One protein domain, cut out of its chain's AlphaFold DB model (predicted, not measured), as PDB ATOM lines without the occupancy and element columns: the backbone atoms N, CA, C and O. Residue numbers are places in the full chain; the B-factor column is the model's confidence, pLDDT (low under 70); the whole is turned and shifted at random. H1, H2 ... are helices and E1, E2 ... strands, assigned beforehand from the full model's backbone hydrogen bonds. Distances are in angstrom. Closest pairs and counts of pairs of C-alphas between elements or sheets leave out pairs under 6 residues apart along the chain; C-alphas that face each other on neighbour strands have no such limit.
ATOM      1  N   PRO A  35      29.158 -10.540 -28.894       96.44
ATOM      2  CA  PRO A  35      30.569 -10.766 -28.584       96.44
ATOM      3  C   PRO A  35      31.368 -11.395 -29.740       96.44
ATOM      4  O   PRO A  35      32.589 -11.258 -29.782       96.44
ATOM      5  N   PHE A  36      30.688 -12.059 -30.683       96.81
ATOM      6  CA  PHE A  36      31.279 -12.734 -31.841       96.81
ATOM      7  C   PHE A  36      31.446 -11.838 -33.076       96.81
ATOM      8  O   PHE A  36      31.890 -12.324 -34.121       96.81
ATOM      9  N   ILE A  37      31.109 -10.548 -32.991       94.00
ATOM     10  CA  ILE A  37      31.340  -9.602 -34.088       94.00
ATOM     11  C   ILE A  37      32.828  -9.495 -34.372       94.00
ATOM     12  O   ILE A  37      33.633  -9.322 -33.465       94.00
ATOM     13  N   SER A  38      33.195  -9.635 -35.645       90.94
ATOM     14  CA  SER A  38      34.583  -9.532 -36.085       90.94
ATOM     15  C   SER A  38      34.977  -8.068 -36.286       90.94
ATOM     16  O   SER A  38      34.243  -7.284 -36.884       90.94
ATOM     17  N   ARG A  39      36.164  -7.701 -35.813       84.62
ATOM     18  CA  ARG A  39      36.805  -6.409 -36.039       84.62
ATOM     19  C   ARG A  39      37.413  -6.417 -37.436       84.62
ATOM     20  O   ARG A  39      38.436  -7.068 -37.655       84.62
ATOM     21  N   ALA A  40      36.827  -5.654 -38.357       72.94
ATOM     22  CA  ALA A  40      37.296  -5.540 -39.744       72.94
ATOM     23  C   ALA A  40      38.804  -5.210 -39.868       72.94
ATOM     24  O   ALA A  40      39.456  -5.583 -40.838       72.94
ATOM     25  N   GLU A  41      39.376  -4.542 -38.863       66.44
ATOM     26  CA  GLU A  41      40.764  -4.062 -38.838       66.44
ATOM     27  C   GLU A  41      41.807  -5.160 -38.562       66.44
ATOM     28  O   GLU A  41      42.967  -5.026 -38.944       66.44
ATOM     29  N   THR A  42      41.418  -6.258 -37.913       60.78
ATOM     30  CA  THR A  42      42.369  -7.281 -37.425       60.78
ATOM     31  C   THR A  42      42.737  -8.343 -38.462       60.78
ATOM     32  O   THR A  42      43.699  -9.084 -38.274       60.78
ATOM     33  N   ARG A  43      42.011  -8.416 -39.583       60.72
ATOM     34  CA  ARG A  43      42.135  -9.491 -40.581       60.72
ATOM     35  C   ARG A  43      42.665  -8.967 -41.912       60.72
ATOM     36  O   ARG A  43      41.982  -9.008 -42.927       60.72
ATOM     37  N   LEU A  44      43.906  -8.476 -41.913       57.09
ATOM     38  CA  LEU A  44      44.549  -7.883 -43.100       57.09
ATOM     39  C   LEU A  44      44.683  -8.838 -44.303       57.09
ATOM     40  O   LEU A  44      44.889  -8.361 -45.415       57.09
ATOM     41  N   GLN A  45      44.607 -10.155 -44.090       58.56
ATOM     42  CA  GLN A  45      44.763 -11.162 -45.149       58.56
ATOM     43  C   GLN A  45      43.448 -11.795 -45.618       58.56
ATOM     44  O   GLN A  45      43.438 -12.436 -46.666       58.56
ATOM     45  N   ASP A  46      42.349 -11.623 -44.878       66.44
ATOM     46  CA  ASP A  46      41.064 -12.191 -45.280       66.44
ATOM     47  C   ASP A  46      40.416 -11.289 -46.340       66.44
ATOM     48  O   ASP A  46      40.494 -10.058 -46.268       66.44
ATOM     49  N   HIS A  47      39.735 -11.895 -47.317       69.25
ATOM     50  CA  HIS A  47      38.882 -11.142 -48.231       69.25
ATOM     51  C   HIS A  47      37.863 -10.339 -47.418       69.25
ATOM     52  O   HIS A  47      37.109 -10.908 -46.622       69.25
ATOM     53  N   ARG A  48      37.852  -9.014 -47.607       73.75
ATOM     54  CA  ARG A  48      36.922  -8.141 -46.888       73.75
ATOM     55  C   ARG A  48      35.495  -8.498 -47.254       73.75
ATOM     56  O   ARG A  48      35.194  -8.776 -48.414       73.75
ATOM     57  N   LYS A  49      34.616  -8.477 -46.259       88.12
ATOM     58  CA  LYS A  49      33.204  -8.748 -46.480       88.12
ATOM     59  C   LYS A  49      32.499  -7.513 -47.061       88.12
ATOM     60  O   LYS A  49      32.928  -6.392 -46.775       88.12
ATOM     61  N   PRO A  50      31.429  -7.683 -47.858       89.94
ATOM     62  CA  PRO A  50      30.677  -6.560 -48.426       89.94
ATOM     63  C   PRO A  50      30.165  -5.558 -47.372       89.94
ATOM     64  O   PRO A  50      30.139  -4.351 -47.607       89.94
ATOM     65  N   GLU A  51      29.804  -6.026 -46.179       90.81
ATOM     66  CA  GLU A  51      29.316  -5.191 -45.079       90.81
ATOM     67  C   GLU A  51      30.396  -4.356 -44.368       90.81
ATOM     68  O   GLU A  51      30.077  -3.518 -43.523       90.81
ATOM     69  N   ASP A  52      31.669  -4.552 -44.712       87.69
ATOM     70  CA  ASP A  52      32.793  -3.742 -44.231       87.69
ATOM     71  C   ASP A  52      33.243  -2.684 -45.252       87.69
ATOM     72  O   ASP A  52      34.197  -1.946 -44.994       87.69
ATOM     73  N   VAL A  53      32.583  -2.598 -46.414       86.12
ATOM     74  CA  VAL A  53      32.924  -1.637 -47.470       86.12
ATOM     75  C   VAL A  53      32.304  -0.268 -47.162       86.12
ATOM     76  O   VAL A  53      31.084  -0.170 -47.037       86.12
ATOM     77  N   PRO A  54      33.098   0.813 -47.065       84.88
ATOM     78  CA  PRO A  54      32.560   2.157 -46.898       84.88
ATOM     79  C   PRO A  54      31.625   2.573 -48.037       84.88
ATOM     80  O   PRO A  54      31.918   2.357 -49.212       84.88
ATOM     81  N   ALA A  55      30.542   3.260 -47.680       85.56
ATOM     82  CA  ALA A  55      29.463   3.649 -48.583       85.56
ATOM     83  C   ALA A  55      29.936   4.461 -49.802       85.56
ATOM     84  O   ALA A  55      29.430   4.293 -50.905       85.56
ATOM     85  N   PHE A  56      30.936   5.326 -49.625       82.81
ATOM     86  CA  PHE A  56      31.453   6.162 -50.711       82.81
ATOM     87  C   PHE A  56      32.272   5.412 -51.752       82.81
ATOM     88  O   PHE A  56      32.387   5.896 -52.869       82.81
ATOM     89  N   LEU A  57      32.838   4.252 -51.413       83.94
ATOM     90  CA  LEU A  57      33.554   3.460 -52.410       83.94
ATOM     91  C   LEU A  57      32.581   2.788 -53.378       83.94
ATOM     92  O   LEU A  57      32.947   2.518 -54.507       83.94
ATOM     93  N   VAL A  58      31.346   2.545 -52.945       89.25
ATOM     94  CA  VAL A  58      30.329   1.794 -53.695       89.25
ATOM     95  C   VAL A  58      29.221   2.696 -54.236       89.25
ATOM     96  O   VAL A  58      28.158   2.211 -54.618       89.25
ATOM     97  N   TRP A  59      29.448   4.010 -54.231       87.88
ATOM     98  CA  TRP A  59      28.514   5.007 -54.734       87.88
ATOM     99  C   TRP A  59      28.892   5.457 -56.138       87.88
ATOM    100  O   TRP A  59      29.936   6.084 -56.328       87.88
ATOM    101  N   ASP A  60      27.982   5.247 -57.080       87.06
ATOM    102  CA  ASP A  60      28.123   5.733 -58.443       87.06
ATOM    103  C   ASP A  60      27.287   7.007 -58.612       87.06
ATOM    104  O   ASP A  60      26.057   6.997 -58.524       87.06
ATOM    105  N   SER A  61      27.960   8.143 -58.819       81.94
ATOM    106  CA  SER A  61      27.286   9.412 -59.115       81.94
ATOM    107  C   SER A  61      26.521   9.312 -60.439       81.94
ATOM    108  O   SER A  61      27.050   8.800 -61.426       81.94
ATOM    109  N   SER A  62      25.301   9.857 -60.488       80.06
ATOM    110  CA  SER A  62      24.516   9.903 -61.725       80.06
ATOM    111  C   SER A  62      25.253  10.725 -62.801       80.06
ATOM    112  O   SER A  62      25.844  11.765 -62.478       80.06
ATOM    113  N   PRO A  63      25.218  10.315 -64.087       64.56
ATOM    114  CA  PRO A  63      25.901  11.012 -65.184       64.56
ATOM    115  C   PRO A  63      25.410  12.451 -65.399       64.56
ATOM    116  O   PRO A  63      26.081  13.241 -66.064       64.56
ATOM    117  N   PHE A  64      24.258  12.814 -64.828       64.44
ATOM    118  CA  PHE A  64      23.737  14.176 -64.820       64.44
ATOM    119  C   PHE A  64      23.879  14.779 -63.410       64.44
ATOM    120  O   PHE A  64      22.937  14.741 -62.621       64.44
ATOM    121  N   PRO A  65      25.032  15.389 -63.070       52.69
ATOM    122  CA  PRO A  65      25.379  15.818 -61.707       52.69
ATOM    123  C   PRO A  65      24.567  17.015 -61.177       52.69
ATOM    124  O   PRO A  65      24.964  17.663 -60.206       52.69
ATOM    125  N   GLN A  66      23.443  17.371 -61.805       48.69
ATOM    126  CA  GLN A  66      22.692  18.568 -61.430       48.69
ATOM    127  C   GLN A  66      22.001  18.451 -60.059       48.69
ATOM    128  O   GLN A  66      21.710  19.491 -59.468       48.69
ATOM    129  N   GLU A  67      21.854  17.245 -59.494       61.97
ATOM    130  CA  GLU A  67      21.050  17.029 -58.276       61.97
ATOM    131  C   GLU A  67      21.756  16.276 -57.129       61.97
ATOM    132  O   GLU A  67      21.130  15.996 -56.111       61.97
ATOM    133  N   GLY A  68      23.060  15.972 -57.232       72.19
ATOM    134  CA  GLY A  68      23.770  15.218 -56.177       72.19
ATOM    135  C   GLY A  68      23.209  13.803 -55.955       72.19
ATOM    136  O   GLY A  68      23.364  13.225 -54.876       72.19
ATOM    137  N   LEU A  69      22.528  13.277 -56.976       85.69
ATOM    138  CA  LEU A  69      21.952  11.944 -57.003       85.69
ATOM    139  C   LEU A  69      22.958  10.926 -57.545       85.69
ATOM    140  O   LEU A  69      23.890  11.254 -58.286       85.69
ATOM    141  N   GLY A  70      22.750   9.678 -57.170       89.19
ATOM    142  CA  GLY A  70      23.525   8.534 -57.621       89.19
ATOM    143  C   GLY A  70      22.861   7.241 -57.178       89.19
ATOM    144  O   GLY A  70      21.765   7.257 -56.611       89.19
ATOM    145  N   CYS A  71      23.517   6.125 -57.438       91.44
ATOM    146  CA  CYS A  71      23.029   4.804 -57.082       91.44
ATOM    147  C   CYS A  71      24.124   3.973 -56.409       91.44
ATOM    148  O   CYS A  71      25.309   4.312 -56.418       91.44
ATOM    149  N   LEU A  72      23.699   2.884 -55.772       91.75
ATOM    150  CA  LEU A  72      24.625   1.880 -55.275       91.75
ATOM    151  C   LEU A  72      25.183   1.096 -56.466       91.75
ATOM    152  O   LEU A  72      24.412   0.668 -57.327       91.75
ATOM    153  N   SER A  73      26.495   0.874 -56.485       91.38
ATOM    154  CA  SER A  73      27.156   0.122 -57.550       91.38
ATOM    155  C   SER A  73      26.474  -1.239 -57.775       91.38
ATOM    156  O   SER A  73      26.318  -2.007 -56.812       91.38
ATOM    157  N   PRO A  74      26.057  -1.574 -59.015       89.00
ATOM    158  CA  PRO A  74      25.340  -2.818 -59.304       89.00
ATOM    159  C   PRO A  74      26.124  -4.083 -58.938       89.00
ATOM    160  O   PRO A  74      25.541  -5.063 -58.461       89.00
ATOM    161  N   ASP A  75      27.446  -4.055 -59.117       88.69
ATOM    162  CA  ASP A  75      28.332  -5.181 -58.811       88.69
ATOM    163  C   ASP A  75      28.431  -5.405 -57.302       88.69
ATOM    164  O   ASP A  75      28.275  -6.531 -56.817       88.69
ATOM    165  N   PHE A  76      28.602  -4.320 -56.539       92.12
ATOM    166  CA  PHE A  76      28.570  -4.377 -55.082       92.12
ATOM    167  C   PHE A  76      27.214  -4.871 -54.572       92.12
ATOM    168  O   PHE A  76      27.165  -5.756 -53.717       92.12
ATOM    169  N   TYR A  77      26.110  -4.355 -55.120       92.50
ATOM    170  CA  TYR A  77      24.767  -4.794 -54.750       92.50
ATOM    171  C   TYR A  77      24.572  -6.295 -54.997       92.50
ATOM    172  O   TYR A  77      24.062  -7.004 -54.130       92.50
ATOM    173  N   THR A  78      25.039  -6.805 -56.137       91.19
ATOM    174  CA  THR A  78      24.962  -8.233 -56.471       91.19
ATOM    175  C   THR A  78      25.761  -9.081 -55.482       91.19
ATOM    176  O   THR A  78      25.238 -10.067 -54.959       91.19
ATOM    177  N   ALA A  79      26.993  -8.674 -55.155       91.38
ATOM    178  CA  ALA A  79      27.827  -9.359 -54.167       91.38
ATOM    179  C   ALA A  79      27.202  -9.343 -52.759       91.38
ATOM    180  O   ALA A  79      27.226 -10.355 -52.052       91.38
ATOM    181  N   LEU A  80      26.606  -8.215 -52.362       92.88
ATOM    182  CA  LEU A  80      25.917  -8.051 -51.085       92.88
ATOM    183  C   LEU A  80      24.689  -8.968 -50.992       92.88
ATOM    184  O   LEU A  80      24.506  -9.661 -49.992       92.88
ATOM    185  N   MET A  81      23.868  -9.018 -52.044       92.94
ATOM    186  CA  MET A  81      22.662  -9.849 -52.082       92.94
ATOM    187  C   MET A  81      22.977 -11.345 -52.133       92.94
ATOM    188  O   MET A  81      22.304 -12.122 -51.453       92.94
ATOM    189  N   ASP A  82      24.012 -11.755 -52.869       93.31
ATOM    190  CA  ASP A  82      24.507 -13.135 -52.846       93.31
ATOM    191  C   ASP A  82      24.974 -13.539 -51.438       93.31
ATOM    192  O   ASP A  82      24.648 -14.623 -50.943       93.31
ATOM    193  N   HIS A  83      25.682 -12.644 -50.743       93.75
ATOM    194  CA  HIS A  83      26.092 -12.887 -49.365       93.75
ATOM    195  C   HIS A  83      24.888 -13.028 -48.423       93.75
ATOM    196  O   HIS A  83      24.803 -14.009 -47.681       93.75
ATOM    197  N   ILE A  84      23.913 -12.115 -48.502       94.38
ATOM    198  CA  ILE A  84      22.665 -12.185 -47.723       94.38
ATOM    199  C   ILE A  84      21.932 -13.502 -47.981       94.38
ATOM    200  O   ILE A  84      21.468 -14.138 -47.034       94.38
ATOM    201  N   TRP A  85      21.823 -13.924 -49.241       94.06
ATOM    202  CA  TRP A  85      21.163 -15.174 -49.599       94.06
ATOM    203  C   TRP A  85      21.863 -16.376 -48.952       94.06
ATOM    204  O   TRP A  85      21.205 -17.190 -48.299       94.06
ATOM    205  N   ARG A  86      23.201 -16.439 -49.017       94.31
ATOM    206  CA  ARG A  86      23.992 -17.482 -48.343       94.31
ATOM    207  C   ARG A  86      23.770 -17.490 -46.831       94.31
ATOM    208  O   ARG A  86      23.556 -18.560 -46.264       94.31
ATOM    209  N   LEU A  87      23.752 -16.329 -46.177       94.62
ATOM    210  CA  LEU A  87      23.442 -16.244 -44.745       94.62
ATOM    211  C   LEU A  87      22.020 -16.752 -44.455       94.62
ATOM    212  O   LEU A  87      21.826 -17.590 -43.578       94.62
ATOM    213  N   GLN A  88      21.026 -16.330 -45.240       93.94
ATOM    214  CA  GLN A  88      19.631 -16.744 -45.060       93.94
ATOM    215  C   GLN A  88      19.417 -18.255 -45.192       93.94
ATOM    216  O   GLN A  88      18.591 -18.810 -44.467       93.94
ATOM    217  N   THR A  89      20.160 -18.935 -46.072       93.06
ATOM    218  CA  THR A  89      20.066 -20.401 -46.193       93.06
ATOM    219  C   THR A  89      20.497 -21.124 -44.912       93.06
ATOM    220  O   THR A  89      19.827 -22.070 -44.501       93.06
ATOM    221  N   GLN A  90      21.520 -20.623 -44.213       95.44
ATOM    222  CA  GLN A  90      22.028 -21.228 -42.973       95.44
ATOM    223  C   GLN A  90      21.086 -21.042 -41.777       95.44
ATOM    224  O   GLN A  90      21.070 -21.867 -40.864       95.44
ATOM    225  N   ILE A  91      20.259 -19.990 -41.780       94.62
ATOM    226  CA  ILE A  91      19.320 -19.711 -40.681       94.62
ATOM    227  C   ILE A  91      18.373 -20.886 -40.449       94.62
ATOM    228  O   ILE A  91      18.105 -21.237 -39.302       94.62
ATOM    229  N   ARG A  92      17.870 -21.503 -41.526       90.62
ATOM    230  CA  ARG A  92      16.909 -22.610 -41.424       90.62
ATOM    231  C   ARG A  92      17.510 -23.806 -40.692       90.62
ATOM    232  O   ARG A  92      16.854 -24.375 -39.828       90.62
ATOM    233  N   GLU A  93      18.761 -24.143 -40.991       93.00
ATOM    234  CA  GLU A  93      19.462 -25.251 -40.339       93.00
ATOM    235  C   GLU A  93      19.657 -24.996 -38.841       93.00
ATOM    236  O   GLU A  93      19.437 -25.884 -38.022       93.00
ATOM    237  N   ILE A  94      20.014 -23.765 -38.470       95.00
ATOM    238  CA  ILE A  94      20.221 -23.360 -37.073       95.00
ATOM    239  C   ILE A  94      18.896 -23.335 -36.301       95.00
ATOM    240  O   ILE A  94      18.836 -23.789 -35.157       95.00
ATOM    241  N   ALA A  95      17.828 -22.825 -36.917       91.50
ATOM    242  CA  ALA A  95      16.518 -22.699 -36.287       91.50
ATOM    243  C   ALA A  95      15.863 -24.056 -35.976       91.50
ATOM    244  O   ALA A  95      15.113 -24.159 -35.005       91.50
ATOM    245  N   LEU A  96      16.148 -25.090 -36.775       92.56
ATOM    246  CA  LEU A  96      15.601 -26.437 -36.589       92.56
ATOM    247  C   LEU A  96      16.398 -27.283 -35.582       92.56
ATOM    248  O   LEU A  96      15.838 -28.188 -34.973       92.56
ATOM    249  N   ASP A  97      17.681 -26.988 -35.364       95.94
ATOM    250  CA  ASP A  97      18.566 -27.812 -34.533       95.94
ATOM    251  C   ASP A  97      18.354 -27.579 -33.028       95.94
ATOM    252  O   ASP A  97      18.665 -26.503 -32.513       95.94
ATOM    253  N   GLU A  98      17.829 -28.573 -32.301       95.06
ATOM    254  CA  GLU A  98      17.516 -28.502 -30.861       95.06
ATOM    255  C   GLU A  98      18.684 -28.051 -29.976       95.06
ATOM    256  O   GLU A  98      18.452 -27.393 -28.959       95.06
ATOM    257  N   ALA A  99      19.933 -28.316 -30.369       95.50
ATOM    258  CA  ALA A  99      21.112 -27.899 -29.614       95.50
ATOM    259  C   ALA A  99      21.196 -26.374 -29.439       95.50
ATOM    260  O   ALA A  99      21.710 -25.882 -28.430       95.50
ATOM    261  N   THR A 100      20.634 -25.604 -30.375       95.12
ATOM    262  CA  THR A 100      20.618 -24.134 -30.310       95.12
ATOM    263  C   THR A 100      19.695 -23.587 -29.219       95.12
ATOM    264  O   THR A 100      19.854 -22.436 -28.820       95.12
ATOM    265  N   ASN A 101      18.798 -24.413 -28.660       94.50
ATOM    266  CA  ASN A 101      17.974 -24.059 -27.496       94.50
ATOM    267  C   ASN A 101      18.731 -24.132 -26.163       94.50
ATOM    268  O   ASN A 101      18.191 -23.725 -25.136       94.50
ATOM    269  N   SER A 102      19.968 -24.640 -26.156       95.00
ATOM    270  CA  SER A 102      20.802 -24.665 -24.947       95.00
ATOM    271  C   SER A 102      21.094 -23.263 -24.397       95.00
ATOM    272  O   SER A 102      21.295 -23.099 -23.193       95.00
ATOM    273  N   TRP A 103      21.059 -22.241 -25.259       95.31
ATOM    274  CA  TRP A 103      21.113 -20.840 -24.860       95.31
ATOM    275  C   TRP A 103      19.711 -20.223 -24.855       95.31
ATOM    276  O   TRP A 103      19.041 -20.138 -25.888       95.31
ATOM    277  N   LEU A 104      19.266 -19.759 -23.684       93.12
ATOM    278  CA  LEU A 104      17.917 -19.226 -23.500       93.12
ATOM    279  C   LEU A 104      17.654 -18.045 -24.450       93.12
ATOM    280  O   LEU A 104      18.433 -17.096 -24.493       93.12
ATOM    281  N   ASN A 105      16.533 -18.091 -25.178       92.62
ATOM    282  CA  ASN A 105      16.095 -17.060 -26.132       92.62
ATOM    283  C   ASN A 105      17.040 -16.804 -27.322       92.62
ATOM    284  O   ASN A 105      16.849 -15.838 -28.057       92.62
ATOM    285  N   PHE A 106      18.030 -17.664 -27.581       96.00
ATOM    286  CA  PHE A 106      18.927 -17.468 -28.724       96.00
ATOM    287  C   PHE A 106      18.171 -17.458 -30.064       96.00
ATOM    288  O   PHE A 106      18.377 -16.570 -30.892       96.00
ATOM    289  N   ARG A 107      17.225 -18.381 -30.273       94.81
ATOM    290  CA  ARG A 107      16.438 -18.409 -31.518       94.81
ATOM    291  C   ARG A 107      15.568 -17.164 -31.698       94.81
ATOM    292  O   ARG A 107      15.502 -16.623 -32.793       94.81
ATOM    293  N   SER A 108      14.940 -16.683 -30.625       94.88
ATOM    294  CA  SER A 108      14.123 -15.463 -30.665       94.88
ATOM    295  C   SER A 108      14.950 -14.180 -30.768       94.88
ATOM    296  O   SER A 108      14.397 -13.146 -31.129       94.88
ATOM    297  N   SER A 109      16.262 -14.244 -30.513       96.12
ATOM    298  CA  SER A 109      17.198 -13.130 -30.711       96.12
ATOM    299  C   SER A 109      17.619 -12.905 -32.169       96.12
ATOM    300  O   SER A 109      18.417 -12.007 -32.436       96.12
ATOM    301  N   GLN A 110      17.118 -13.707 -33.118       96.31
ATOM    302  CA  GLN A 110      17.444 -13.556 -34.536       96.31
ATOM    303  C   GLN A 110      17.214 -12.103 -35.003       96.31
ATOM    304  O   GLN A 110      16.118 -11.570 -34.794       96.31
ATOM    305  N   PRO A 111      18.201 -11.470 -35.670       95.00
ATOM    306  CA  PRO A 111      18.057 -10.110 -36.179       95.00
ATOM    307  C   PRO A 111      16.819  -9.964 -37.067       95.00
ATOM    308  O   PRO A 111      16.621 -10.728 -38.020       95.00
ATOM    309  N   GLN A 112      15.986  -8.966 -36.771       93.62
ATOM    310  CA  GLN A 112      14.760  -8.722 -37.528       93.62
ATOM    311  C   GLN A 112      15.084  -8.350 -38.971       93.62
ATOM    312  O   GLN A 112      15.958  -7.526 -39.235       93.62
ATOM    313  N   LYS A 113      14.364  -8.956 -39.918       92.19
ATOM    314  CA  LYS A 113      14.542  -8.668 -41.340       92.19
ATOM    315  C   LYS A 113      14.229  -7.196 -41.612       92.19
ATOM    316  O   LYS A 113      13.139  -6.725 -41.297       92.19
ATOM    317  N   LEU A 114      15.172  -6.499 -42.238       89.88
ATOM    318  CA  LEU A 114      14.969  -5.123 -42.674       89.88
ATOM    319  C   LEU A 114      13.924  -5.025 -43.787       89.88
ATOM    320  O   LEU A 114      13.743  -5.943 -44.595       89.88
ATOM    321  N   ASN A 115      13.278  -3.862 -43.859       88.56
ATOM    322  CA  ASN A 115      12.397  -3.529 -44.968       88.56
ATOM    323  C   ASN A 115      13.189  -3.517 -46.278       88.56
ATOM    324  O   ASN A 115      14.293  -2.969 -46.347       88.56
ATOM    325  N   ALA A 116      12.609  -4.108 -47.323       82.88
ATOM    326  CA  ALA A 116      13.205  -4.079 -48.649       82.88
ATOM    327  C   ALA A 116      13.341  -2.625 -49.118       82.88
ATOM    328  O   ALA A 116      12.381  -1.857 -49.067       82.88
ATOM    329  N   HIS A 117      14.539  -2.266 -49.563       84.94
ATOM    330  CA  HIS A 117      14.822  -0.984 -50.192       84.94
ATOM    331  C   HIS A 117      15.101  -1.216 -51.672       84.94
ATOM    332  O   HIS A 117      15.692  -2.231 -52.048       84.94
ATOM    333  N   ASN A 118      14.669  -0.280 -52.514       86.94
ATOM    334  CA  ASN A 118      14.996  -0.308 -53.929       86.94
ATOM    335  C   ASN A 118      16.402   0.273 -54.137       86.94
ATOM    336  O   ASN A 118      16.565   1.472 -54.336       86.94
ATOM    337  N   TRP A 119      17.423  -0.577 -54.043       87.06
ATOM    338  CA  TRP A 119      18.831  -0.166 -54.152       87.06
ATOM    339  C   TRP A 119      19.245   0.301 -55.553       87.06
ATOM    340  O   TRP A 119      20.289   0.931 -55.689       87.06
ATOM    341  N   GLY A 120      18.432   0.015 -56.575       84.31
ATOM    342  CA  GLY A 120      18.644   0.496 -57.943       84.31
ATOM    343  C   GLY A 120      18.037   1.872 -58.229       84.31
ATOM    344  O   GLY A 120      18.209   2.385 -59.330       84.31
ATOM    345  N   GLU A 121      17.302   2.462 -57.282       89.81
ATOM    346  CA  GLU A 121      16.746   3.809 -57.429       89.81
ATOM    347  C   GLU A 121      17.822   4.870 -57.173       89.81
ATOM    348  O   GLU A 121      18.627   4.741 -56.247       89.81
ATOM    349  N   GLU A 122      17.811   5.940 -57.970       89.25
ATOM    350  CA  GLU A 122      18.650   7.103 -57.697       89.25
ATOM    351  C   GLU A 122      18.242   7.739 -56.360       89.25
ATOM    352  O   GLU A 122      17.072   8.024 -56.098       89.25
ATOM    353  N   MET A 123      19.215   7.975 -55.488       91.69
ATOM    354  CA  MET A 123      18.997   8.634 -54.204       91.69
ATOM    355  C   MET A 123      20.095   9.657 -53.929       91.69
ATOM    356  O   MET A 123      21.032   9.809 -54.706       91.69
ATOM    357  N   THR A 124      19.976  10.411 -52.839       89.00
ATOM    358  CA  THR A 124      21.080  11.258 -52.377       89.00
ATOM    359  C   THR A 124      22.116  10.403 -51.659       89.00
ATOM    360  O   THR A 124      21.767   9.391 -51.043       89.00
ATOM    361  N   PHE A 125      23.376  10.837 -51.676       86.56
ATOM    362  CA  PHE A 125      24.446  10.132 -50.970       86.56
ATOM    363  C   PHE A 125      24.121   9.922 -49.481       86.56
ATOM    364  O   PHE A 125      24.236   8.814 -48.972       86.56
ATOM    365  N   ASP A 126      23.614  10.956 -48.805       85.19
ATOM    366  CA  ASP A 126      23.196  10.881 -47.400       85.19
ATOM    367  C   ASP A 126      22.145   9.797 -47.147       85.19
ATOM    368  O   ASP A 126      22.247   9.030 -46.189       85.19
ATOM    369  N   ARG A 127      21.126   9.725 -48.013       89.56
ATOM    370  CA  ARG A 127      20.063   8.723 -47.899       89.56
ATOM    371  C   ARG A 127      20.614   7.322 -48.141       89.56
ATOM    372  O   ARG A 127      20.201   6.389 -47.459       89.56
ATOM    373  N   MET A 128      21.550   7.180 -49.077       90.62
ATOM    374  CA  MET A 128      22.243   5.917 -49.293       90.62
ATOM    375  C   MET A 128      23.057   5.513 -48.068       90.62
ATOM    376  O   MET A 128      22.906   4.380 -47.632       90.62
ATOM    377  N   VAL A 129      23.841   6.416 -47.467       88.12
ATOM    378  CA  VAL A 129      24.615   6.125 -46.247       88.12
ATOM    379  C   VAL A 129      23.699   5.656 -45.122       88.12
ATOM    380  O   VAL A 129      23.982   4.630 -44.506       88.12
ATOM    381  N   ASP A 130      22.589   6.355 -44.875       88.56
ATOM    382  CA  ASP A 130      21.642   5.995 -43.814       88.56
ATOM    383  C   ASP A 130      21.036   4.596 -44.053       88.56
ATOM    384  O   ASP A 130      20.977   3.774 -43.133       88.56
ATOM    385  N   ASN A 131      20.633   4.298 -45.292       91.75
ATOM    386  CA  ASN A 131      20.062   3.000 -45.652       91.75
ATOM    387  C   ASN A 131      21.117   1.886 -45.600       91.75
ATOM    388  O   ASN A 131      20.870   0.810 -45.049       91.75
ATOM    389  N   LEU A 132      22.287   2.119 -46.201       91.38
ATOM    390  CA  LEU A 132      23.350   1.127 -46.338       91.38
ATOM    391  C   LEU A 132      23.930   0.782 -44.972       91.38
ATOM    392  O   LEU A 132      24.124  -0.394 -44.697       91.38
ATOM    393  N   SER A 133      24.095   1.761 -44.080       89.38
ATOM    394  CA  SER A 133      24.560   1.521 -42.710       89.38
ATOM    395  C   SER A 133      23.641   0.566 -41.950       89.38
ATOM    396  O   SER A 133      24.110  -0.366 -41.299       89.38
ATOM    397  N   GLN A 134      22.320   0.743 -42.075       90.88
ATOM    398  CA  GLN A 134      21.353  -0.175 -41.467       90.88
ATOM    399  C   GLN A 134      21.477  -1.582 -42.053       90.88
ATOM    400  O   GLN A 134      21.516  -2.555 -41.299       90.88
ATOM    401  N   LEU A 135      21.582  -1.691 -43.382       93.00
ATOM    402  CA  LEU A 135      21.728  -2.975 -44.059       93.00
ATOM    403  C   LEU A 135      23.022  -3.689 -43.659       93.00
ATOM    404  O   LEU A 135      22.977  -4.848 -43.258       93.00
ATOM    405  N   GLN A 136      24.159  -3.000 -43.718       92.19
ATOM    406  CA  GLN A 136      25.466  -3.538 -43.345       92.19
ATOM    407  C   GLN A 136      25.476  -4.004 -41.892       92.19
ATOM    408  O   GLN A 136      25.929  -5.110 -41.604       92.19
ATOM    409  N   ARG A 137      24.912  -3.212 -40.974       91.69
ATOM    410  CA  ARG A 137      24.763  -3.607 -39.574       91.69
ATOM    411  C   ARG A 137      23.929  -4.878 -39.425       91.69
ATOM    412  O   ARG A 137      24.363  -5.804 -38.746       91.69
ATOM    413  N   TRP A 138      22.770  -4.944 -40.074       94.62
ATOM    414  CA  TRP A 138      21.917  -6.133 -40.026       94.62
ATOM    415  C   TRP A 138      22.635  -7.379 -40.556       94.62
ATOM    416  O   TRP A 138      22.523  -8.440 -39.951       94.62
ATOM    417  N   ILE A 139      23.424  -7.256 -41.629       95.06
ATOM    418  CA  ILE A 139      24.237  -8.361 -42.161       95.06
ATOM    419  C   ILE A 139      25.280  -8.816 -41.136       95.06
ATOM    420  O   ILE A 139      25.395 -10.017 -40.900       95.06
ATOM    421  N   LYS A 140      25.991  -7.883 -40.482       94.00
ATOM    422  CA  LYS A 140      26.965  -8.213 -39.424       94.00
ATOM    423  C   LYS A 140      26.304  -8.975 -38.289       94.00
ATOM    424  O   LYS A 140      26.815 -10.012 -37.882       94.00
ATOM    425  N   GLU A 141      25.169  -8.478 -37.802       95.44
ATOM    426  CA  GLU A 141      24.393  -9.131 -36.747       95.44
ATOM    427  C   GLU A 141      23.926 -10.529 -37.176       95.44
ATOM    428  O   GLU A 141      24.009 -11.481 -36.398       95.44
ATOM    429  N   LEU A 142      23.497 -10.683 -38.430       96.25
ATOM    430  CA  LEU A 142      23.052 -11.960 -38.976       96.25
ATOM    431  C   LEU A 142      24.189 -12.982 -39.075       96.25
ATOM    432  O   LEU A 142      24.015 -14.125 -38.655       96.25
ATOM    433  N   ASP A 143      25.354 -12.576 -39.582       95.81
ATOM    434  CA  ASP A 143      26.548 -13.421 -39.685       95.81
ATOM    435  C   ASP A 143      26.987 -13.944 -38.314       95.81
ATOM    436  O   ASP A 143      27.292 -15.129 -38.158       95.81
ATOM    437  N   VAL A 144      26.961 -13.094 -37.286       96.31
ATOM    438  CA  VAL A 144      27.397 -13.496 -35.942       96.31
ATOM    439  C   VAL A 144      26.341 -14.304 -35.201       96.31
ATOM    440  O   VAL A 144      26.700 -15.195 -34.430       96.31
ATOM    441  N   TRP A 145      25.054 -14.062 -35.467       97.94
ATOM    442  CA  TRP A 145      23.978 -14.931 -34.999       97.94
ATOM    443  C   TRP A 145      24.151 -16.331 -35.596       97.94
ATOM    444  O   TRP A 145      24.146 -17.316 -34.859       97.94
ATOM    445  N   ILE A 146      24.432 -16.430 -36.900       97.88
ATOM    446  CA  ILE A 146      24.720 -17.703 -37.581       97.88
ATOM    447  C   ILE A 146      25.962 -18.376 -36.984       97.88
ATOM    448  O   ILE A 146      25.937 -19.568 -36.667       97.88
ATOM    449  N   ARG A 147      27.042 -17.618 -36.765       96.94
ATOM    450  CA  ARG A 147      28.273 -18.117 -36.138       96.94
ATOM    451  C   ARG A 147      28.005 -18.695 -34.751       96.94
ATOM    452  O   ARG A 147      28.413 -19.824 -34.482       96.94
ATOM    453  N   MET A 148      27.319 -17.952 -33.883       97.62
ATOM    454  CA  MET A 148      26.966 -18.429 -32.546       97.62
ATOM    455  C   MET A 148      26.056 -19.658 -32.621       97.62
ATOM    456  O   MET A 148      26.277 -20.617 -31.889       97.62
ATOM    457  N   GLY A 149      25.087 -19.676 -33.538       97.75
ATOM    458  CA  GLY A 149      24.208 -20.824 -33.755       97.75
ATOM    459  C   GLY A 149      24.985 -22.088 -34.112       97.75
ATOM    460  O   GLY A 149      24.812 -23.118 -33.469       97.75
ATOM    461  N   ASN A 150      25.921 -22.004 -35.057       97.88
ATOM    462  CA  ASN A 150      26.797 -23.123 -35.417       97.88
ATOM    463  C   ASN A 150      27.712 -23.566 -34.257       97.88
ATOM    464  O   ASN A 150      27.978 -24.762 -34.085       97.88
ATOM    465  N   LEU A 151      28.159 -22.630 -33.415       97.12
ATOM    466  CA  LEU A 151      28.884 -22.961 -32.185       97.12
ATOM    467  C   LEU A 151      27.994 -23.691 -31.177       97.12
ATOM    468  O   LEU A 151      28.451 -24.667 -30.599       97.12
ATOM    469  N   LEU A 152      26.733 -23.293 -31.003       97.38
ATOM    470  CA  LEU A 152      25.792 -23.981 -30.113       97.38
ATOM    471  C   LEU A 152      25.423 -25.379 -30.622       97.38
ATOM    472  O   LEU A 152      25.274 -26.292 -29.818       97.38
ATOM    473  N   ARG A 153      25.329 -25.574 -31.944       97.12
ATOM    474  CA  ARG A 153      25.112 -26.899 -32.554       97.12
ATOM    475  C   ARG A 153      26.242 -27.872 -32.231       97.12
ATOM    476  O   ARG A 153      26.004 -29.028 -31.905       97.12
ATOM    477  N   SER A 154      27.480 -27.392 -32.323       96.69
ATOM    478  CA  SER A 154      28.673 -28.206 -32.069       96.69
ATOM    479  C   SER A 154      29.030 -28.313 -30.583       96.69
ATOM    480  O   SER A 154      29.579 -29.324 -30.153       96.69
ATOM    481  N   HIS A 155      28.722 -27.280 -29.799       95.69
ATOM    482  CA  HIS A 155      29.073 -27.141 -28.388       95.69
ATOM    483  C   HIS A 155      27.905 -26.507 -27.610       95.69
ATOM    484  O   HIS A 155      27.966 -25.318 -27.269       95.69
ATOM    485  N   PRO A 156      26.840 -27.277 -27.320       95.19
ATOM    486  CA  PRO A 156      25.685 -26.773 -26.582       95.19
ATOM    487  C   PRO A 156      26.092 -26.155 -25.239       95.19
ATOM    488  O   PRO A 156      27.032 -26.618 -24.588       95.19
ATOM    489  N   ARG A 157      25.386 -25.105 -24.809       93.38
ATOM    490  CA  ARG A 157      25.628 -24.453 -23.515       93.38
ATOM    491  C   ARG A 157      25.208 -25.371 -22.369       93.38
ATOM    492  O   ARG A 157      24.042 -25.742 -22.256       93.38
ATOM    493  N   ASP A 158      26.153 -25.681 -21.489       92.12
ATOM    494  CA  ASP A 158      25.910 -26.410 -20.243       92.12
ATOM    495  C   ASP A 158      25.736 -25.415 -19.084       92.12
ATOM    496  O   ASP A 158      26.588 -24.559 -18.851       92.12
ATOM    497  N   SER A 159      24.630 -25.515 -18.344       90.00
ATOM    498  CA  SER A 159      24.359 -24.663 -17.177       90.00
ATOM    499  C   SER A 159      25.273 -24.962 -15.986       90.00
ATOM    500  O   SER A 159      25.378 -24.144 -15.073       90.00
ATOM    501  N   GLN A 160      25.941 -26.115 -15.987       91.00
ATOM    502  CA  GLN A 160      26.904 -26.513 -14.963       91.00
ATOM    503  C   GLN A 160      28.340 -26.107 -15.306       91.00
ATOM    504  O   GLN A 160      29.247 -26.362 -14.510       91.00
ATOM    505  N   LEU A 161      28.556 -25.460 -16.456       88.38
ATOM    506  CA  LEU A 161      29.874 -25.026 -16.889       88.38
ATOM    507  C   LEU A 161      30.477 -24.030 -15.889       88.38
ATOM    508  O   LEU A 161      29.815 -23.101 -15.423       88.38
ATOM    509  N   ARG A 162      31.753 -24.226 -15.565       87.69
ATOM    510  CA  ARG A 162      32.530 -23.353 -14.678       87.69
ATOM    511  C   ARG A 162      33.767 -22.854 -15.395       87.69
ATOM    512  O   ARG A 162      34.269 -23.514 -16.309       87.69
ATOM    513  N   LEU A 163      34.270 -21.703 -14.961       82.00
ATOM    514  CA  LEU A 163      35.537 -21.198 -15.471       82.00
ATOM    515  C   LEU A 163      36.672 -22.140 -15.029       82.00
ATOM    516  O   LEU A 163      36.802 -22.421 -13.834       82.00
ATOM    517  N   PRO A 164      37.485 -22.665 -15.965       77.62
ATOM    518  CA  PRO A 164      38.600 -23.530 -15.612       77.62
ATOM    519  C   PRO A 164      39.640 -22.742 -14.810       77.62
ATOM    520  O   PRO A 164      39.928 -21.585 -15.106       77.62
ATOM    521  N   SER A 165      40.225 -23.374 -13.793       69.19
ATOM    522  CA  SER A 165      41.171 -22.701 -12.896       69.19
ATOM    523  C   SER A 165      42.581 -22.530 -13.476       69.19
ATOM    524  O   SER A 165      43.401 -21.875 -12.838       69.19
ATOM    525  N   THR A 166      42.905 -23.149 -14.618       56.12
ATOM    526  CA  THR A 166      44.311 -23.328 -15.037       56.12
ATOM    527  C   THR A 166      44.612 -23.176 -16.529       56.12
ATOM    528  O   THR A 166      45.752 -22.846 -16.837       56.12
ATOM    529  N   ASP A 167      43.634 -23.292 -17.437       66.06
ATOM    530  CA  ASP A 167      43.888 -23.181 -18.881       66.06
ATOM    531  C   ASP A 167      43.146 -21.985 -19.499       66.06
ATOM    532  O   ASP A 167      41.911 -21.929 -19.506       66.06
ATOM    533  N   SER A 168      43.905 -21.023 -20.036       70.12
ATOM    534  CA  SER A 168      43.354 -19.963 -20.882       70.12
ATOM    535  C   SER A 168      43.294 -20.456 -22.334       70.12
ATOM    536  O   SER A 168      44.352 -20.728 -22.912       70.12
ATOM    537  N   PRO A 169      42.108 -20.566 -22.952       81.94
ATOM    538  CA  PRO A 169      42.006 -20.805 -24.381       81.94
ATOM    539  C   PRO A 169      42.652 -19.643 -25.140       81.94
ATOM    540  O   PRO A 169      42.686 -18.508 -24.658       81.94
ATOM    541  N   THR A 170      43.166 -19.925 -26.336       88.00
ATOM    542  CA  THR A 170      43.659 -18.879 -27.235       88.00
ATOM    543  C   THR A 170      42.514 -17.915 -27.542       88.00
ATOM    544  O   THR A 170      41.485 -18.324 -28.080       88.00
ATOM    545  N   VAL A 171      42.686 -16.648 -27.169       88.88
ATOM    546  CA  VAL A 171      41.701 -15.593 -27.419       88.88
ATOM    547  C   VAL A 171      41.742 -15.221 -28.900       88.88
ATOM    548  O   VAL A 171      42.810 -14.959 -29.450       88.88
ATOM    549  N   ASP A 172      40.579 -15.188 -29.545       90.12
ATOM    550  CA  ASP A 172      40.420 -14.639 -30.887       90.12
ATOM    551  C   ASP A 172      40.332 -13.111 -30.779       90.12
ATOM    552  O   ASP A 172      39.263 -12.521 -30.605       90.12
ATOM    553  N   GLU A 173      41.493 -12.461 -30.873       86.62
ATOM    554  CA  GLU A 173      41.622 -10.999 -30.853       86.62
ATOM    555  C   GLU A 173      40.885 -10.314 -32.014       86.62
ATOM    556  O   GLU A 173      40.665  -9.101 -31.977       86.62
ATOM    557  N   SER A 174      40.463 -11.079 -33.031       88.75
ATOM    558  CA  SER A 174      39.645 -10.540 -34.110       88.75
ATOM    559  C   SER A 174      38.197 -10.296 -33.712       88.75
ATOM    560  O   SER A 174      37.471  -9.674 -34.479       88.75
ATOM    561  N   LEU A 175      37.752 -10.736 -32.534       92.44
ATOM    562  CA  LEU A 175      36.390 -10.514 -32.056       92.44
ATOM    563  C   LEU A 175      36.275  -9.226 -31.229       92.44
ATOM    564  O   LEU A 175      37.212  -8.771 -30.573       92.44
ATOM    565  N   VAL A 176      35.096  -8.607 -31.244       91.44
ATOM    566  CA  VAL A 176      34.791  -7.406 -30.458       91.44
ATOM    567  C   VAL A 176      34.883  -7.716 -28.961       91.44
ATOM    568  O   VAL A 176      35.529  -6.955 -28.233       91.44
ATOM    569  N   GLY A 177      34.337  -8.858 -28.527       94.19
ATOM    570  CA  GLY A 177      34.317  -9.288 -27.129       94.19
ATOM    571  C   GLY A 177      33.187  -8.659 -26.307       94.19
ATOM    572  O   GLY A 177      32.273  -8.041 -26.853       94.19
ATOM    573  N   VAL A 178      33.222  -8.836 -24.983       94.94
ATOM    574  CA  VAL A 178      32.107  -8.451 -24.097       94.94
ATOM    575  C   VAL A 178      32.536  -8.067 -22.683       94.94
ATOM    576  O   VAL A 178      33.445  -8.671 -22.113       94.94
ATOM    577  N   TRP A 179      31.848  -7.086 -22.094       93.44
ATOM    578  CA  TRP A 179      31.935  -6.789 -20.664       93.44
ATOM    579  C   TRP A 179      30.994  -7.704 -19.881       93.44
ATOM    580  O   TRP A 179      29.769  -7.605 -20.002       93.44
ATOM    581  N   VAL A 180      31.562  -8.594 -19.066       93.69
ATOM    582  CA  VAL A 180      30.824  -9.709 -18.441       93.69
ATOM    583  C   VAL A 180      30.235  -9.386 -17.067       93.69
ATOM    584  O   VAL A 180      29.675 -10.254 -16.396       93.69
ATOM    585  N   ASN A 181      30.350  -8.139 -16.611       89.06
ATOM    586  CA  ASN A 181      29.805  -7.707 -15.328       89.06
ATOM    587  C   ASN A 181      28.287  -7.971 -15.253       89.06
ATOM    588  O   ASN A 181      27.504  -7.375 -15.994       89.06
ATOM    589  N   GLY A 182      27.882  -8.847 -14.326       87.62
ATOM    590  CA  GLY A 182      26.484  -9.245 -14.116       87.62
ATOM    591  C   GLY A 182      26.025 -10.480 -14.905       87.62
ATOM    592  O   GLY A 182      24.856 -10.849 -14.804       87.62
ATOM    593  N   MET A 183      26.910 -11.126 -15.671       93.19
ATOM    594  CA  MET A 183      26.617 -12.392 -16.353       93.19
ATOM    595  C   MET A 183      26.646 -13.598 -15.404       93.19
ATOM    596  O   MET A 183      27.349 -13.594 -14.394       93.19
ATOM    597  N   GLU A 184      25.917 -14.658 -15.762       92.75
ATOM    598  CA  GLU A 184      26.046 -15.963 -15.105       92.75
ATOM    599  C   GLU A 184      27.398 -16.598 -15.444       92.75
ATOM    600  O   GLU A 184      27.837 -16.566 -16.592       92.75
ATOM    601  N   GLU A 185      28.044 -17.227 -14.458       92.50
ATOM    602  CA  GLU A 185      29.376 -17.821 -14.637       92.50
ATOM    603  C   GLU A 185      29.418 -18.852 -15.775       92.50
ATOM    604  O   GLU A 185      30.395 -18.894 -16.516       92.50
ATOM    605  N   ALA A 186      28.348 -19.631 -15.962       93.38
ATOM    606  CA  ALA A 186      28.257 -20.608 -17.044       93.38
ATOM    607  C   ALA A 186      28.288 -19.954 -18.438       93.38
ATOM    608  O   ALA A 186      28.927 -20.476 -19.349       93.38
ATOM    609  N   ASP A 187      27.662 -18.784 -18.601       94.56
ATOM    610  CA  ASP A 187      27.653 -18.045 -19.871       94.56
ATOM    611  C   ASP A 187      29.032 -17.443 -20.155       94.56
ATOM    612  O   ASP A 187      29.539 -17.527 -21.275       94.56
ATOM    613  N   VAL A 188      29.670 -16.892 -19.117       94.69
ATOM    614  CA  VAL A 188      31.046 -16.378 -19.181       94.69
ATOM    615  C   VAL A 188      32.014 -17.503 -19.537       94.69
ATOM    616  O   VAL A 188      32.835 -17.343 -20.438       94.69
ATOM    617  N   ALA A 189      31.896 -18.656 -18.876       93.62
ATOM    618  CA  ALA A 189      32.723 -19.826 -19.135       93.62
ATOM    619  C   ALA A 189      32.540 -20.350 -20.563       93.62
ATOM    620  O   ALA A 189      33.521 -20.731 -21.203       93.62
ATOM    621  N   TRP A 190      31.311 -20.335 -21.082       95.25
ATOM    622  CA  TRP A 190      31.037 -20.783 -22.443       95.25
ATOM    623  C   TRP A 190      31.691 -19.853 -23.470       95.25
ATOM    624  O   TRP A 190      32.438 -20.329 -24.324       95.25
ATOM    625  N   LEU A 191      31.502 -18.532 -23.344       95.31
ATOM    626  CA  LEU A 191      32.142 -17.539 -24.220       95.31
ATOM    627  C   LEU A 191      33.673 -17.616 -24.147       95.31
ATOM    628  O   LEU A 191      34.341 -17.618 -25.183       95.31
ATOM    629  N   TRP A 192      34.219 -17.758 -22.937       92.94
ATOM    630  CA  TRP A 192      35.652 -17.923 -22.693       92.94
ATOM    631  C   TRP A 192      36.210 -19.117 -23.465       92.94
ATOM    632  O   TRP A 192      37.149 -18.970 -24.240       92.94
ATOM    633  N   GLN A 193      35.582 -20.290 -23.341       93.12
ATOM    634  CA  GLN A 193      36.002 -21.503 -24.047       93.12
ATOM    635  C   GLN A 193      35.919 -21.396 -25.575       93.12
ATOM    636  O   GLN A 193      36.545 -22.196 -26.268       93.12
ATOM    637  N   ARG A 194      35.143 -20.447 -26.110       94.56
ATOM    638  CA  ARG A 194      35.062 -20.165 -27.552       94.56
ATOM    639  C   ARG A 194      36.059 -19.094 -28.015       94.56
ATOM    640  O   ARG A 194      35.995 -18.685 -29.169       94.56
ATOM    641  N   GLY A 195      36.968 -18.653 -27.142       93.62
ATOM    642  CA  GLY A 195      38.004 -17.672 -27.465       93.62
ATOM    643  C   GLY A 195      37.487 -16.236 -27.564       93.62
ATOM    644  O   GLY A 195      38.178 -15.384 -28.110       93.62
ATOM    645  N   VAL A 196      36.288 -15.939 -27.055       95.31
ATOM    646  CA  VAL A 196      35.751 -14.572 -27.056       95.31
ATOM    647  C   VAL A 196      36.535 -13.712 -26.054       95.31
ATOM    648  O   VAL A 196      36.676 -14.122 -24.901       95.31
ATOM    649  N   PRO A 197      37.012 -12.510 -26.432       94.00
ATOM    650  CA  PRO A 197      37.627 -11.583 -25.488       94.00
ATOM    651  C   PRO A 197      36.645 -11.163 -24.386       94.00
ATOM    652  O   PRO A 197      35.531 -10.708 -24.664       94.00
ATOM    653  N   ILE A 198      37.070 -11.292 -23.127       91.50
ATOM    654  CA  ILE A 198      36.261 -10.987 -21.942       91.50
ATOM    655  C   ILE A 198      36.862  -9.801 -21.193       91.50
ATOM    656  O   ILE A 198      38.040  -9.805 -20.837       91.50
ATOM    657  N   PHE A 199      36.025  -8.808 -20.908       90.44
ATOM    658  CA  PHE A 199      36.383  -7.612 -20.158       90.44
ATOM    659  C   PHE A 199      35.627  -7.581 -18.829       90.44
ATOM    660  O   PHE A 199      34.432  -7.876 -18.765       90.44
ATOM    661  N   ILE A 200      36.323  -7.218 -17.753       84.00
ATOM    662  CA  ILE A 200      35.751  -7.123 -16.407       84.00
ATOM    663  C   ILE A 200      36.042  -5.725 -15.879       84.00
ATOM    664  O   ILE A 200      37.198  -5.348 -15.693       84.00
TER     665      ILE A 200
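This is residues 35 to 200 of the 584 residues of an uncharacterized protein of Dendrothele bispora (strain CBS 962.96) (UniProt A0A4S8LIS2). Two long helices, H2 and H4, run the same way and meet over part of their length in a loose rod, with the small hairpin E1 and E2 and the short H1 at one end and the short H3 at the other. H5 sits apart from the other helices, among long loops beyond the H3 end, and residues 103 to 124 run back from H3 to the hairpin. The printed part has 166 residues, with five named helices and two named strands in the order H1, E1, E2, H2, H3, H4, H5; the sheet E1 - E2 is antiparallel. The class is mostly helix, with under half of the residues in named elements. The whole is loose, with a radius of gyration of the C-alphas of 19.3 A and spans of 66 by 32 by 29 A.

E1, residues 59 to 61, and E2, residues 69 to 72, form an antiparallel hairpin at 146 degrees, with N 60 and O 71 within hydrogen-bond range at 2.9 A. Residues 69 to 70 of E2 also pair, antiparallel, with residues 123 to 124. The hub is H4, residues 125 to 154, whose closest C-alpha to E2 is that of Phe 125, 6.8 A from that of Leu 69. H1, residues 55 to 58, touches residues 128 to 133 of H4, the closest C-alphas being those of Ala 55 and Val 129, 5.9 A apart. H2, residues 74 to 96, touches H4 with residues 84 to 94 alone, closest at the C-alphas of Ile 94 and Gly 149, 5.8 A, the same way at a shallow tilt of 32 degrees, only just short of steep. H3, residues 98 to 102, touches H4, closest at the C-alphas of Ala 99 and Arg 153, 5.1 A. H5, residues 185 to 193, touches no helix. Every O i to N i+4 pair is within hydrogen-bond range in H4 and H5, against 16 of 19 in H2 and 0 of 1 in H3, where 2 of 2 O i to N i+3 pairs are; H1 is too short for such a pair.

H4 is 43.0 A long, from C-alpha 125 at (24.446, 10.132, -50.970) to C-alpha 154 at (28.673, -28.206, -32.069). H2 measures 34.2 A, H5 12.1 A and E2 10.6 A. H1 begins at C-alpha 55, (29.463, 3.649, -48.583).

The C-alphas of Gln 66 and Ser 165 are the two farthest apart, at 66.3 A. The links H3 to H4 and H4 to H5 are long, and the printed part has no cut. Mean pLDDT of the printed part is 88.4; residues 41 to 47, 63 to 67 and 165 to 167 are under 70.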